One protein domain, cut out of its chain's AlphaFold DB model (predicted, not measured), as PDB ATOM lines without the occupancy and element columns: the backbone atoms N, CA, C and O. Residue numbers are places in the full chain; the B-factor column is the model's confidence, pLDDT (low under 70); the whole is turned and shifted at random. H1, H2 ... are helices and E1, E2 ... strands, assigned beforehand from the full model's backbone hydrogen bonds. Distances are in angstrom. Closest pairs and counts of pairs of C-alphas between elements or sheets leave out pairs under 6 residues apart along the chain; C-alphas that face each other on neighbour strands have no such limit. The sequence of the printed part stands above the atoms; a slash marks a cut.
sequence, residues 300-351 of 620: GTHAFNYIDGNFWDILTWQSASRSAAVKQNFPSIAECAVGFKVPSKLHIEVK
ATOM      1  N   GLY A 300     -77.296 -84.848  79.589       91.69
ATOM      2  CA  GLY A 300     -77.874 -85.785  78.622       91.69
ATOM      3  C   GLY A 300     -78.663 -85.127  77.487       91.69
ATOM      4  O   GLY A 300     -79.078 -85.826  76.557       91.69
ATOM      5  N   THR A 301     -78.829 -83.803  77.519       92.94
ATOM      6  CA  THR A 301     -79.493 -83.032  76.465       92.94
ATOM      7  C   THR A 301     -78.651 -82.994  75.191       92.94
ATOM      8  O   THR A 301     -77.416 -83.014  75.216       92.94
ATOM      9  N   HIS A 302     -79.327 -82.998  74.043       91.12
ATOM     10  CA  HIS A 302     -78.680 -83.051  72.737       91.12
ATOM     11  C   HIS A 302     -77.987 -81.717  72.407       91.12
ATOM     12  O   HIS A 302     -78.580 -80.661  72.599       91.12
ATOM     13  N   ALA A 303     -76.775 -81.752  71.843       89.62
ATOM     14  CA  ALA A 303     -75.980 -80.567  71.500       89.62
ATOM     15  C   ALA A 303     -76.737 -79.581  70.595       89.62
ATOM     16  O   ALA A 303     -76.672 -78.380  70.800       89.62
ATOM     17  N   PHE A 304     -77.517 -80.090  69.636       88.50
ATOM     18  CA  PHE A 304     -78.366 -79.260  68.769       88.50
ATOM     19  C   PHE A 304     -79.456 -78.474  69.504       88.50
ATOM     20  O   PHE A 304     -79.878 -77.452  68.983       88.50
ATOM     21  N   ASN A 305     -79.889 -78.886  70.702       89.50
ATOM     22  CA  ASN A 305     -80.799 -78.056  71.497       89.50
ATOM     23  C   ASN A 305     -80.086 -76.797  72.000       89.50
ATOM     24  O   ASN A 305     -80.745 -75.794  72.260       89.50
ATOM     25  N   TYR A 306     -78.755 -76.853  72.113       87.75
ATOM     26  CA  TYR A 306     -77.914 -75.731  72.500       87.75
ATOM     27  C   TYR A 306     -77.562 -74.794  71.337       87.75
ATOM     28  O   TYR A 306     -76.766 -73.890  71.538       87.75
ATOM     29  N   ILE A 307     -78.123 -74.995  70.140       88.19
ATOM     30  CA  ILE A 307     -77.839 -74.210  68.932       88.19
ATOM     31  C   ILE A 307     -79.168 -73.680  68.387       88.19
ATOM     32  O   ILE A 307     -80.079 -74.461  68.117       88.19
ATOM     33  N   ASP A 308     -79.291 -72.371  68.170       82.38
ATOM     34  CA  ASP A 308     -80.590 -71.706  67.943       82.38
ATOM     35  C   ASP A 308     -81.127 -71.837  66.503       82.38
ATOM     36  O   ASP A 308     -81.895 -71.014  66.009       82.38
ATOM     37  N   GLY A 309     -80.725 -72.893  65.795       80.62
ATOM     38  CA  GLY A 309     -81.207 -73.217  64.451       80.62
ATOM     39  C   GLY A 309     -80.685 -72.308  63.332       80.62
ATOM     40  O   GLY A 309     -80.972 -72.573  62.162       80.62
ATOM     41  N   ASN A 310     -79.895 -71.276  63.640       88.12
ATOM     42  CA  ASN A 310     -79.202 -70.487  62.628       88.12
ATOM     43  C   ASN A 310     -78.089 -71.328  61.982       88.12
ATOM     44  O   ASN A 310     -77.323 -72.009  62.662       88.12
ATOM     45  N   PHE A 311     -77.983 -71.286  60.652       85.75
ATOM     46  CA  PHE A 311     -76.987 -72.074  59.918       85.75
ATOM     47  C   PHE A 311     -75.551 -71.740  60.350       85.75
ATOM     48  O   PHE A 311     -74.705 -72.630  60.410       85.75
ATOM     49  N   TRP A 312     -75.291 -70.472  60.678       87.94
ATOM     50  CA  TRP A 312     -73.987 -70.028  61.167       87.94
ATOM     51  C   TRP A 312     -73.648 -70.622  62.535       87.94
ATOM     52  O   TRP A 312     -72.552 -71.144  62.697       87.94
ATOM     53  N   ASP A 313     -74.607 -70.650  63.455       86.94
ATOM     54  CA  ASP A 313     -74.463 -71.211  64.804       86.94
ATOM     55  C   ASP A 313     -74.222 -72.729  64.765       86.94
ATOM     56  O   ASP A 313     -73.420 -73.278  65.521       86.94
ATOM     57  N   ILE A 314     -74.867 -73.424  63.819       86.75
ATOM     58  CA  ILE A 314     -74.619 -74.853  63.561       86.75
ATOM     59  C   ILE A 314     -73.190 -75.072  63.051       86.75
ATOM     60  O   ILE A 314     -72.559 -76.070  63.393       86.75
ATOM     61  N   LEU A 315     -72.678 -74.156  62.226       87.75
ATOM     62  CA  LEU A 315     -71.341 -74.262  61.650       87.75
ATOM     63  C   LEU A 315     -70.241 -73.952  62.676       87.75
ATOM     64  O   LEU A 315     -69.208 -74.622  62.678       87.75
ATOM     65  N   THR A 316     -70.453 -72.955  63.535       88.12
ATOM     66  CA  THR A 316     -69.509 -72.559  64.592       88.12
ATOM     67  C   THR A 316     -69.630 -73.414  65.848       88.12
ATOM     68  O   THR A 316     -68.721 -73.393  66.674       88.12
ATOM     69  N   TRP A 317     -70.715 -74.186  65.980       90.38
ATOM     70  CA  TRP A 317     -71.087 -74.916  67.194       90.38
ATOM     71  C   TRP A 317     -71.268 -74.001  68.411       90.38
ATOM     72  O   TRP A 317     -71.042 -74.431  69.540       90.38
ATOM     73  N   GLN A 318     -71.665 -72.747  68.193       91.69
ATOM     74  CA  GLN A 318     -71.877 -71.741  69.237       91.69
ATOM     75  C   GLN A 318     -73.297 -71.185  69.154       91.69
ATOM     76  O   GLN A 318     -73.823 -71.023  68.059       91.69
ATOM     77  N   SER A 319     -73.912 -70.877  70.296       92.00
ATOM     78  CA  SER A 319     -75.230 -70.236  70.358       92.00
ATOM     79  C   SER A 319     -75.090 -68.777  70.739       92.00
ATOM     80  O   SER A 319     -74.739 -68.440  71.871       92.00
ATOM     81  N   ALA A 320     -75.409 -67.919  69.770       91.56
ATOM     82  CA  ALA A 320     -75.428 -66.479  69.960       91.56
ATOM     83  C   ALA A 320     -76.563 -66.039  70.899       91.56
ATOM     84  O   ALA A 320     -76.405 -65.072  71.638       91.56
ATOM     85  N   SER A 321     -77.704 -66.739  70.911       92.56
ATOM     86  CA  SER A 321     -78.829 -66.330  71.766       92.56
ATOM     87  C   SER A 321     -78.563 -66.647  73.231       92.56
ATOM     88  O   SER A 321     -78.930 -65.858  74.095       92.56
ATOM     89  N   ARG A 322     -77.894 -67.767  73.534       93.00
ATOM     90  CA  ARG A 322     -77.523 -68.099  74.915       93.00
ATOM     91  C   ARG A 322     -76.389 -67.238  75.433       93.00
ATOM     92  O   ARG A 322     -76.463 -66.811  76.577       93.00
ATOM     93  N   SER A 323     -75.373 -66.949  74.618       93.38
ATOM     94  CA  SER A 323     -74.350 -65.987  75.035       93.38
ATOM     95  C   SER A 323     -74.948 -64.600  75.273       93.38
ATOM     96  O   SER A 323     -74.604 -63.956  76.261       93.38
ATOM     97  N   ALA A 324     -75.901 -64.171  74.439       92.94
ATOM     98  CA  ALA A 324     -76.646 -62.935  74.662       92.94
ATOM     99  C   ALA A 324     -77.498 -62.987  75.941       92.94
ATOM    100  O   ALA A 324     -77.523 -62.010  76.681       92.94
ATOM    101  N   ALA A 325     -78.152 -64.114  76.240       93.62
ATOM    102  CA  ALA A 325     -78.919 -64.289  77.473       93.62
ATOM    103  C   ALA A 325     -78.024 -64.219  78.720       93.62
ATOM    104  O   ALA A 325     -78.383 -63.559  79.691       93.62
ATOM    105  N   VAL A 326     -76.844 -64.845  78.683       92.19
ATOM    106  CA  VAL A 326     -75.847 -64.741  79.759       92.19
ATOM    107  C   VAL A 326     -75.411 -63.288  79.933       92.19
ATOM    108  O   VAL A 326     -75.502 -62.763  81.035       92.19
ATOM    109  N   LYS A 327     -75.056 -62.596  78.846       91.06
ATOM    110  CA  LYS A 327     -74.665 -61.180  78.894       91.06
ATOM    111  C   LYS A 327     -75.784 -60.251  79.386       91.06
ATOM    112  O   LYS A 327     -75.516 -59.250  80.031       91.06
ATOM    113  N   GLN A 328     -77.044 -60.577  79.103       89.94
ATOM    114  CA  GLN A 328     -78.187 -59.799  79.579       89.94
ATOM    115  C   GLN A 328     -78.425 -59.961  81.089       89.94
ATOM    116  O   GLN A 328     -78.878 -59.016  81.726       89.94
ATOM    117  N   ASN A 329     -78.157 -61.147  81.647       89.38
ATOM    118  CA  ASN A 329     -78.304 -61.394  83.085       89.38
ATOM    119  C   ASN A 329     -77.075 -60.943  83.885       89.38
ATOM    120  O   ASN A 329     -77.220 -60.593  85.048       89.38
ATOM    121  N   PHE A 330     -75.898 -60.917  83.256       86.12
ATOM    122  CA  PHE A 330     -74.640 -60.503  83.874       86.12
ATOM    123  C   PHE A 330     -73.975 -59.408  83.028       86.12
ATOM    124  O   PHE A 330     -73.152 -59.717  82.156       86.12
ATOM    125  N   PRO A 331     -74.336 -58.133  83.258       81.62
ATOM    126  CA  PRO A 331     -73.812 -57.008  82.488       81.62
ATOM    127  C   PRO A 331     -72.285 -56.875  82.534       81.62
ATOM    128  O   PRO A 331     -71.700 -56.539  81.510       81.62
ATOM    129  N   SER A 332     -71.642 -57.274  83.638       78.31
ATOM    130  CA  SER A 332     -70.176 -57.257  83.812       78.31
ATOM    131  C   SER A 332     -69.394 -58.204  82.894       78.31
ATOM    132  O   SER A 332     -68.165 -58.281  82.947       78.31
ATOM    133  N   ILE A 333     -70.079 -58.982  82.050       85.50
ATOM    134  CA  ILE A 333     -69.450 -59.866  81.071       85.50
ATOM    135  C   ILE A 333     -69.245 -59.113  79.749       85.50
ATOM    136  O   ILE A 333     -70.177 -58.931  78.954       85.50
ATOM    137  N   ALA A 334     -67.991 -58.774  79.441       86.12
ATOM    138  CA  ALA A 334     -67.623 -58.198  78.150       86.12
ATOM    139  C   ALA A 334     -67.915 -59.160  76.991       86.12
ATOM    140  O   ALA A 334     -68.599 -58.794  76.024       86.12
ATOM    141  N   GLU A 335     -67.439 -60.403  77.091       90.38
ATOM    142  CA  GLU A 335     -67.609 -61.425  76.059       90.38
ATOM    143  C   GLU A 335     -68.035 -62.757  76.677       90.38
ATOM    144  O   GLU A 335     -67.465 -63.235  77.655       90.38
ATOM    145  N   CYS A 336     -69.040 -63.388  76.074       92.75
ATOM    146  CA  CYS A 336     -69.473 -64.729  76.434       92.75
ATOM    147  C   CYS A 336     -69.564 -65.576  75.168       92.75
ATOM    148  O   CYS A 336     -70.197 -65.171  74.191       92.75
ATOM    149  N   ALA A 337     -68.974 -66.766  75.190       93.75
ATOM    150  CA  ALA A 337     -69.140 -67.758  74.143       93.75
ATOM    151  C   ALA A 337     -69.688 -69.052  74.747       93.75
ATOM    152  O   ALA A 337     -69.023 -69.736  75.523       93.75
ATOM    153  N   VAL A 338     -70.914 -69.404  74.361       94.19
ATOM    154  CA  VAL A 338     -71.547 -70.670  74.736       94.19
ATOM    155  C   VAL A 338     -71.513 -71.579  73.520       94.19
ATOM    156  O   VAL A 338     -72.138 -71.285  72.501       94.19
ATOM    157  N   GLY A 339     -70.786 -72.689  73.606       93.06
ATOM    158  CA  GLY A 339     -70.629 -73.595  72.477       93.06
ATOM    159  C   GLY A 339     -70.410 -75.047  72.857       93.06
ATOM    160  O   GLY A 339     -70.141 -75.407  73.999       93.06
ATOM    161  N   PHE A 340     -70.533 -75.917  71.865       92.75
ATOM    162  CA  PHE A 340     -70.343 -77.346  72.025       92.75
ATOM    163  C   PHE A 340     -68.961 -77.771  71.539       92.75
ATOM    164  O   PHE A 340     -68.600 -77.592  70.377       92.75
ATOM    165  N   LYS A 341     -68.200 -78.415  72.424       92.25
ATOM    166  CA  LYS A 341     -66.919 -79.034  72.103       92.25
ATOM    167  C   LYS A 341     -67.095 -80.550  72.049       92.25
ATOM    168  O   LYS A 341     -67.299 -81.223  73.063       92.25
ATOM    169  N   VAL A 342     -67.002 -81.083  70.831       87.00
ATOM    170  CA  VAL A 342     -67.062 -82.522  70.539       87.00
ATOM    171  C   VAL A 342     -66.022 -83.268  71.404       87.00
ATOM    172  O   VAL A 342     -64.894 -82.789  71.544       87.00
ATOM    173  N   PRO A 343     -66.350 -84.441  71.981       85.12
ATOM    174  CA  PRO A 343     -67.577 -85.200  71.763       85.12
ATOM    175  C   PRO A 343     -68.757 -84.822  72.653       85.12
ATOM    176  O   PRO A 343     -69.857 -84.936  72.162       85.12
ATOM    177  N   SER A 344     -68.593 -84.391  73.904       90.38
ATOM    178  CA  SER A 344     -69.719 -84.337  74.862       90.38
ATOM    179  C   SER A 344     -69.618 -83.206  75.889       90.38
ATOM    180  O   SER A 344     -70.146 -83.312  77.006       90.38
ATOM    181  N   LYS A 345     -68.910 -82.126  75.537       93.81
ATOM    182  CA  LYS A 345     -68.635 -81.009  76.445       93.81
ATOM    183  C   LYS A 345     -69.371 -79.753  76.001       93.81
ATOM    184  O   LYS A 345     -69.210 -79.316  74.866       93.81
ATOM    185  N   LEU A 346     -70.132 -79.147  76.905       94.00
ATOM    186  CA  LEU A 346     -70.545 -77.756  76.759       94.00
ATOM    187  C   LEU A 346     -69.397 -76.883  77.263       94.00
ATOM    188  O   LEU A 346     -68.923 -77.057  78.386       94.00
ATOM    189  N   HIS A 347     -68.909 -76.002  76.408       94.50
ATOM    190  CA  HIS A 347     -67.861 -75.051  76.714       94.50
ATOM    191  C   HIS A 347     -68.490 -73.670  76.833       94.50
ATOM    192  O   HIS A 347     -69.112 -73.189  75.886       94.50
ATOM    193  N   ILE A 348     -68.372 -73.085  78.017       94.25
ATOM    194  CA  ILE A 348     -68.811 -71.728  78.301       94.25
ATOM    195  C   ILE A 348     -67.540 -70.953  78.609       94.25
ATOM    196  O   ILE A 348     -66.860 -71.248  79.592       94.25
ATOM    197  N   GLU A 349     -67.206 -70.020  77.735       94.06
ATOM    198  CA  GLU A 349     -66.102 -69.097  77.929       94.06
ATOM    199  C   GLU A 349     -66.680 -67.739  78.309       94.06
ATOM    200  O   GLU A 349     -67.533 -67.204  77.598       94.06
ATOM    201  N   VAL A 350     -66.265 -67.224  79.461       91.62
ATOM    202  CA  VAL A 350     -66.689 -65.924  79.979       91.62
ATOM    203  C   VAL A 350     -65.452 -65.063  80.141       91.62
ATOM    204  O   VAL A 350     -64.479 -65.468  80.774       91.62
ATOM    205  N   LYS A 351     -65.499 -63.870  79.568       89.31
ATOM    206  CA  LYS A 351     -64.489 -62.838  79.735       89.31
ATOM    207  C   LYS A 351     -65.164 -61.631  80.362       89.31
ATOM    208  O   LYS A 351     -66.104 -61.083  79.778       89.31
TER     209      LYS A 351
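Overview. This is residues 300 to 351 of the 620 residues of an uncharacterized protein of Clostridiaceae bacterium (UniProt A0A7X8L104). A long two-stranded hairpin, E1 and E2, has helix H3 packed beside E1, with short H1 and H2 gathered toward E1's later residues. The 52 printed residues hold H1, H2, H3, E1 and E2 in that order, a mixed class of helices and strands with an antiparallel sheet E1 - E2. The whole is compact, radius of gyration of the C-alphas 10.9 A, spanning 30 by 20 by 17 A.

Along the chain. E1, residues 333 to 341, is 21.3 A long, from C-alpha 333 at (-69.450, -59.866, 81.071). E2, 345 to 351, is 18.9 A long, ending at (-64.489, -62.838, 79.735). H3, 320 to 329, is 14.4 A long; H2 is 311 to 316 and H1 303 to 306.

Arrangement. In the hairpin, N 337 and O 349 are 2.8 A apart, within hydrogen-bond range. The closest C-alphas of H3 and E1, Ser 323 and Cys 336, are 5.2 A apart; those of H1 and E1, Ala 303 and Phe 340, 6.5 A. H2 and H3 are close but not clearly touching, closest C-alphas Asp 313 and Ala 320, 7.1 A. In H2 and H3 every O i to N i+4 pair is within hydrogen-bond range; H1 is too short for one.

Size, cuts and confidence. The farthest C-alphas, Pro 331 and Pro 343, are 30.8 A apart. The printed part has no cut, the four links are tight, and no printed residue is under 70 in pLDDT.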